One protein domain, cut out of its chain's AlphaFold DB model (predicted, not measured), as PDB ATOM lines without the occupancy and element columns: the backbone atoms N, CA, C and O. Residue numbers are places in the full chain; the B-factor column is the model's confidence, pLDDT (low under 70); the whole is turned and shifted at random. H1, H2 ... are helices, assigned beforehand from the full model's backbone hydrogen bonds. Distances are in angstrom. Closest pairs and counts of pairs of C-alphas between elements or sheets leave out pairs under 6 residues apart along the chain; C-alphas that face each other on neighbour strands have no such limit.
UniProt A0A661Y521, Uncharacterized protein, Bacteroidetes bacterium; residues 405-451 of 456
ATOM      1  N   TYR A 405       6.640  26.733  39.770       75.00
ATOM      2  CA  TYR A 405       6.609  27.916  38.897       75.00
ATOM      3  C   TYR A 405       6.347  29.237  39.641       75.00
ATOM      4  O   TYR A 405       6.760  30.302  39.185       75.00
ATOM      5  N   VAL A 406       5.657  29.194  40.788       77.56
ATOM      6  CA  VAL A 406       5.368  30.384  41.602       77.56
ATOM      7  C   VAL A 406       6.653  30.983  42.167       77.56
ATOM      8  O   VAL A 406       6.810  32.205  42.198       77.56
ATOM      9  N   PHE A 407       7.571  30.126  42.610       80.88
ATOM     10  CA  PHE A 407       8.834  30.546  43.204       80.88
ATOM     11  C   PHE A 407       9.863  30.909  42.135       80.88
ATOM     12  O   PHE A 407      10.575  31.892  42.325       80.88
ATOM     13  N   GLU A 408       9.881  30.202  41.002       79.94
ATOM     14  CA  GLU A 408      10.729  30.538  39.847       79.94
ATOM     15  C   GLU A 408      10.468  31.974  39.371       79.94
ATOM     16  O   GLU A 408      11.383  32.794  39.315       79.94
ATOM     17  N   THR A 409       9.203  32.352  39.143       79.31
ATOM     18  CA  THR A 409       8.884  33.734  38.751       79.31
ATOM     19  C   THR A 409       9.310  34.749  39.820       79.31
ATOM     20  O   THR A 409       9.759  35.841  39.474       79.31
ATOM     21  N   TYR A 410       9.178  34.428  41.111       79.00
ATOM     22  CA  TYR A 410       9.507  35.366  42.189       79.00
ATOM     23  C   TYR A 410      11.015  35.579  42.376       79.00
ATOM     24  O   TYR A 410      11.447  36.715  42.572       79.00
ATOM     25  N   PHE A 411      11.808  34.506  42.343       82.38
ATOM     26  CA  PHE A 411      13.245  34.561  42.621       82.38
ATOM     27  C   PHE A 411      14.095  34.715  41.357       82.38
ATOM     28  O   PHE A 411      15.076  35.460  41.383       82.38
ATOM     29  N   ASP A 412      13.695  34.078  40.257       84.81
ATOM     30  CA  ASP A 412      14.466  34.019  39.010       84.81
ATOM     31  C   ASP A 412      13.897  34.947  37.921       84.81
ATOM     32  O   ASP A 412      14.535  35.194  36.897       84.81
ATOM     33  N   GLY A 413      12.703  35.508  38.145       81.81
ATOM     34  CA  GLY A 413      12.054  36.464  37.246       81.81
ATOM     35  C   GLY A 413      11.369  35.837  36.026       81.81
ATOM     36  O   GLY A 413      10.753  36.562  35.246       81.81
ATOM     37  N   PHE A 414      11.451  34.516  35.854       81.56
ATOM     38  CA  PHE A 414      10.736  33.752  34.830       81.56
ATOM     39  C   PHE A 414      10.472  32.327  35.330       81.56
ATOM     40  O   PHE A 414      11.264  31.801  36.102       81.56
ATOM     41  N   SER A 415       9.398  31.687  34.858       83.06
ATOM     42  CA  SER A 415       9.178  30.252  35.073       83.06
ATOM     43  C   SER A 415       9.309  29.475  33.768       83.06
ATOM     44  O   SER A 415       8.759  29.866  32.734       83.06
ATOM     45  N   GLU A 416      10.022  28.350  33.819       80.12
ATOM     46  CA  GLU A 416      10.143  27.429  32.687       80.12
ATOM     47  C   GLU A 416       8.840  26.648  32.466       80.12
ATOM     48  O   GLU A 416       8.409  26.459  31.324       80.12
ATOM     49  N   TYR A 417       8.185  26.263  33.564       76.44
ATOM     50  CA  TYR A 417       6.990  25.422  33.567       76.44
ATOM     51  C   TYR A 417       5.688  26.206  33.368       76.44
ATOM     52  O   TYR A 417       4.714  25.646  32.863       76.44
ATOM     53  N   ASN A 418       5.654  27.498  33.715       80.19
ATOM     54  CA  ASN A 418       4.521  28.375  33.424       80.19
ATOM     55  C   ASN A 418       4.969  29.804  33.074       80.19
ATOM     56  O   ASN A 418       4.958  30.707  33.908       80.19
ATOM     57  N   LYS A 419       5.313  30.013  31.799       82.56
ATOM     58  CA  LYS A 419       5.829  31.292  31.274       82.56
ATOM     59  C   LYS A 419       4.859  32.469  31.400       82.56
ATOM     60  O   LYS A 419       5.297  33.613  31.376       82.56
ATOM     61  N   GLU A 420       3.565  32.191  31.535       80.69
ATOM     62  CA  GLU A 420       2.510  33.203  31.651       80.69
ATOM     63  C   GLU A 420       2.175  33.535  33.118       80.69
ATOM     64  O   GLU A 420       1.333  34.393  33.390       80.69
ATOM     65  N   TYR A 421       2.805  32.864  34.092       80.12
ATOM     66  CA  TYR A 421       2.541  33.126  35.502       80.12
ATOM     67  C   TYR A 421       3.199  34.427  35.971       80.12
ATOM     68  O   TYR A 421       4.420  34.571  35.936       80.12
ATOM     69  N   SER A 422       2.385  35.336  36.511       78.88
ATOM     70  CA  SER A 422       2.836  36.538  37.214       78.88
ATOM     71  C   SER A 422       2.353  36.508  38.658       78.88
ATOM     72  O   SER A 422       1.150  36.405  38.917       78.88
ATOM     73  N   LEU A 423       3.277  36.664  39.608       80.44
ATOM     74  CA  LEU A 423       2.919  36.787  41.016       80.44
ATOM     75  C   LEU A 423       2.230  38.139  41.269       80.44
ATOM     76  O   LEU A 423       2.742  39.190  40.884       80.44
ATOM     77  N   MET A 424       1.064  38.114  41.918       85.56
ATOM     78  CA  MET A 424       0.367  39.327  42.361       85.56
ATOM     79  C   MET A 424       1.162  40.046  43.461       85.56
ATOM     80  O   MET A 424       1.835  39.406  44.271       85.56
ATOM     81  N   SER A 425       1.050  41.375  43.544       87.31
ATOM     82  CA  SER A 425       1.624  42.118  44.673       87.31
ATOM     83  C   SER A 425       0.929  41.742  45.988       87.31
ATOM     84  O   SER A 425      -0.226  41.311  45.992       87.31
ATOM     85  N   LEU A 426       1.599  41.948  47.128       88.56
ATOM     86  CA  LEU A 426       1.008  41.662  48.445       88.56
ATOM     87  C   LEU A 426      -0.319  42.404  48.666       88.56
ATOM     88  O   LEU A 426      -1.259  41.822  49.200       88.56
ATOM     89  N   GLU A 427      -0.423  43.649  48.197       92.12
ATOM     90  CA  GLU A 427      -1.654  44.446  48.270       92.12
ATOM     91  C   GLU A 427      -2.786  43.835  47.425       92.12
ATOM     92  O   GLU A 427      -3.939  43.765  47.855       92.12
ATOM     93  N   GLN A 428      -2.464  43.339  46.227       91.06
ATOM     94  CA  GLN A 428      -3.430  42.669  45.355       91.06
ATOM     95  C   GLN A 428      -3.889  41.330  45.943       91.06
ATOM     96  O   GLN A 428      -5.087  41.042  45.937       91.06
ATOM     97  N   ILE A 429      -2.961  40.541  46.496       90.19
ATOM     98  CA  ILE A 429      -3.266  39.279  47.185       90.19
ATOM     99  C   ILE A 429      -4.164  39.542  48.397       90.19
ATOM    100  O   ILE A 429      -5.169  38.854  48.576       90.19
ATOM    101  N   GLU A 430      -3.853  40.555  49.209       92.38
ATOM    102  CA  GLU A 430      -4.648  40.916  50.383       92.38
ATOM    103  C   GLU A 430      -6.088  41.279  49.996       92.38
ATOM    104  O   GLU A 430      -7.046  40.781  50.599       92.38
ATOM    105  N   ASN A 431      -6.258  42.103  48.959       94.50
ATOM    106  CA  ASN A 431      -7.577  42.468  48.450       94.50
ATOM    107  C   ASN A 431      -8.335  41.251  47.900       94.50
ATOM    108  O   ASN A 431      -9.525  41.092  48.186       94.50
ATOM    109  N   PHE A 432      -7.653  40.356  47.177       91.94
ATOM    110  CA  PHE A 432      -8.258  39.133  46.656       91.94
ATOM    111  C   PHE A 432      -8.759  38.217  47.780       91.94
ATOM    112  O   PHE A 432      -9.913  37.789  47.748       91.94
ATOM    113  N   ILE A 433      -7.932  37.948  48.795       92.56
ATOM    114  CA  ILE A 433      -8.292  37.063  49.915       92.56
ATOM    115  C   ILE A 433      -9.425  37.675  50.747       92.56
ATOM    116  O   ILE A 433     -10.325  36.953  51.184       92.56
ATOM    117  N   LYS A 434      -9.433  39.001  50.955       93.44
ATOM    118  CA  LYS A 434     -10.510  39.687  51.693       93.44
ATOM    119  C   LYS A 434     -11.881  39.436  51.071       93.44
ATOM    120  O   LYS A 434     -12.830  39.218  51.829       93.44
ATOM    121  N   VAL A 435     -11.959  39.441  49.741       92.44
ATOM    122  CA  VAL A 435     -13.197  39.227  48.978       92.44
ATOM    123  C   VAL A 435     -13.519  37.738  48.842       92.44
ATOM    124  O   VAL A 435     -14.600  37.317  49.239       92.44
ATOM    125  N   ASN A 436     -12.579  36.940  48.334       87.81
ATOM    126  CA  ASN A 436     -12.853  35.579  47.862       87.81
ATOM    127  C   ASN A 436     -12.611  34.490  48.919       87.81
ATOM    128  O   ASN A 436     -13.051  33.361  48.749       87.81
ATOM    129  N   LYS A 437     -11.938  34.807  50.034       89.44
ATOM    130  CA  LYS A 437     -11.637  33.870  51.141       89.44
ATOM    131  C   LYS A 437     -10.796  32.642  50.754       89.44
ATOM    132  O   LYS A 437     -10.768  31.666  51.497       89.44
ATOM    133  N   HIS A 438     -10.060  32.710  49.649       86.06
ATOM    134  CA  HIS A 438      -9.040  31.737  49.248       86.06
ATOM    135  C   HIS A 438      -7.904  32.445  48.492       86.06
ATOM    136  O   HIS A 438      -7.997  33.639  48.196       86.06
ATOM    137  N   LEU A 439      -6.814  31.728  48.204       86.62
ATOM    138  CA  LEU A 439      -5.694  32.257  47.418       86.62
ATOM    139  C   LEU A 439      -6.032  32.308  45.916       86.62
ATOM    140  O   LEU A 439      -6.779  31.450  45.437       86.62
ATOM    141  N   PRO A 440      -5.476  33.269  45.151       81.62
ATOM    142  CA  PRO A 440      -5.607  33.291  43.695       81.62
ATOM    143  C   PRO A 440      -5.163  31.966  43.068       81.62
ATOM    144  O   PRO A 440      -4.165  31.388  43.493       81.62
ATOM    145  N   ASN A 441      -5.891  31.500  42.049       74.19
ATOM    146  CA  ASN A 441      -5.649  30.228  41.346       74.19
ATOM    147  C   ASN A 441      -5.706  28.961  42.226       74.19
ATOM    148  O   ASN A 441      -5.396  27.876  41.743       74.19
ATOM    149  N   ILE A 442      -6.135  29.074  43.487       79.81
ATOM    150  CA  ILE A 442      -6.551  27.943  44.319       79.81
ATOM    151  C   ILE A 442      -8.073  27.871  44.274       79.81
ATOM    152  O   ILE A 442      -8.745  28.893  44.416       79.81
ATOM    153  N   GLN A 443      -8.609  26.673  44.062       77.88
ATOM    154  CA  GLN A 443     -10.047  26.434  44.004       77.88
ATOM    155  C   GLN A 443     -10.718  26.833  45.331       77.88
ATOM    156  O   GLN A 443     -10.200  26.534  46.411       77.88
ATOM    157  N   SER A 444     -11.856  27.535  45.269       83.62
ATOM    158  CA  SER A 444     -12.595  27.920  46.474       83.62
ATOM    159  C   SER A 444     -13.227  26.692  47.140       83.62
ATOM    160  O   SER A 444     -13.503  25.693  46.478       83.62
ATOM    161  N   ARG A 445     -13.533  26.761  48.445       77.88
ATOM    162  CA  ARG A 445     -14.262  25.673  49.133       77.88
ATOM    163  C   ARG A 445     -15.597  25.355  48.448       77.88
ATOM    164  O   ARG A 445     -15.982  24.196  48.377       77.88
ATOM    165  N   GLU A 446     -16.291  26.378  47.955       79.12
ATOM    166  CA  GLU A 446     -17.560  26.210  47.245       79.12
ATOM    167  C   GLU A 446     -17.373  25.461  45.920       79.12
ATOM    168  O   GLU A 446     -18.183  24.605  45.576       79.12
ATOM    169  N   ASP A 447     -16.288  25.740  45.200       78.19
ATOM    170  CA  ASP A 447     -15.975  25.057  43.948       78.19
ATOM    171  C   ASP A 447     -15.515  23.618  44.187       78.19
ATOM    172  O   ASP A 447     -15.828  22.750  43.378       78.19
ATOM    173  N   VAL A 448     -14.775  23.338  45.268       73.94
ATOM    174  CA  VAL A 448     -14.349  21.966  45.608       73.94
ATOM    175  C   VAL A 448     -15.559  21.086  45.934       73.94
ATOM    176  O   VAL A 448     -15.659  19.972  45.427       73.94
ATOM    177  N   LEU A 449     -16.530  21.618  46.687       67.88
ATOM    178  CA  LEU A 449     -17.777  20.916  47.018       67.88
ATOM    179  C   LEU A 449     -18.667  20.630  45.795       67.88
ATOM    180  O   LEU A 449     -19.504  19.736  45.858       67.88
ATOM    181  N   LYS A 450     -18.503  21.363  44.685       71.69
ATOM    182  CA  LYS A 450     -19.211  21.095  43.417       71.69
ATOM    183  C   LYS A 450     -18.598  19.944  42.610       71.69
ATOM    184  O   LYS A 450     -19.252  19.464  41.691       71.69
ATOM    185  N   ASN A 451     -17.371  19.523  42.928       61.91
ATOM    186  CA  ASN A 451     -16.619  18.509  42.185       61.91
ATOM    187  C   ASN A 451     -16.521  17.157  42.921       61.91
ATOM    188  O   ASN A 451     -15.651  16.364  42.574       61.91
TER     189      ASN A 451
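Overview. This is residues 405 to 451 of the 456 residues of an uncharacterized protein of Bacteroidetes bacterium (UniProt A0A661Y521). The longest helix, H2, makes the base of a flat, open U, with H1 and its looping link at one end and the short H3 at the other, and the three helices are not packed on one another. The link from H2 to H3 folds back into the gap of the U around residues 438 to 441, and residues 446 to 451 stick out. The printed part has 47 residues with three named helices, in the order H1, H2, H3, and no named strand; the class is all helix, with under half of the residues, 23, in named elements. It is loose, with a radius of gyration of the C-alphas of 12.8 A, and spans 34 by 26 by 13 A.

Along the chain. Find C-alpha 426 at (1.008, 41.662, 48.445); from there H2, residues 426 to 436, runs 15.1 A to C-alpha 436 at (-12.853, 35.579, 47.862). Go back to C-alpha 405 at (6.609, 27.916, 38.897), where H1, residues 405 to 411, begins; it is 10.1 A long. Then look at residues 445 to 449 for H3, 6.3 A long, which ends at C-alpha 449 at (-17.777, 20.916, 47.018).

Arrangement. Start from H2, which touches no helix. H1 and H2 are apart, with no C-alpha of the one within 8 A of the other. By the same test H2 and H3 are apart, and so are H1 and H3. In H1, H2 and H3, every backbone O i to N i+4 pair is within hydrogen-bond range.

Size, cuts and confidence. The two C-alphas farthest apart are those of Asp 412 and Lys 450, at 36.3 A. The link from H1 to H2, residues 412 to 425, is long; that from H2 to H3, 8 residues, is short but not tight. The printed part has no cut. Its mean pLDDT is 82.4, and in this model residues 449 and 451 are under 70.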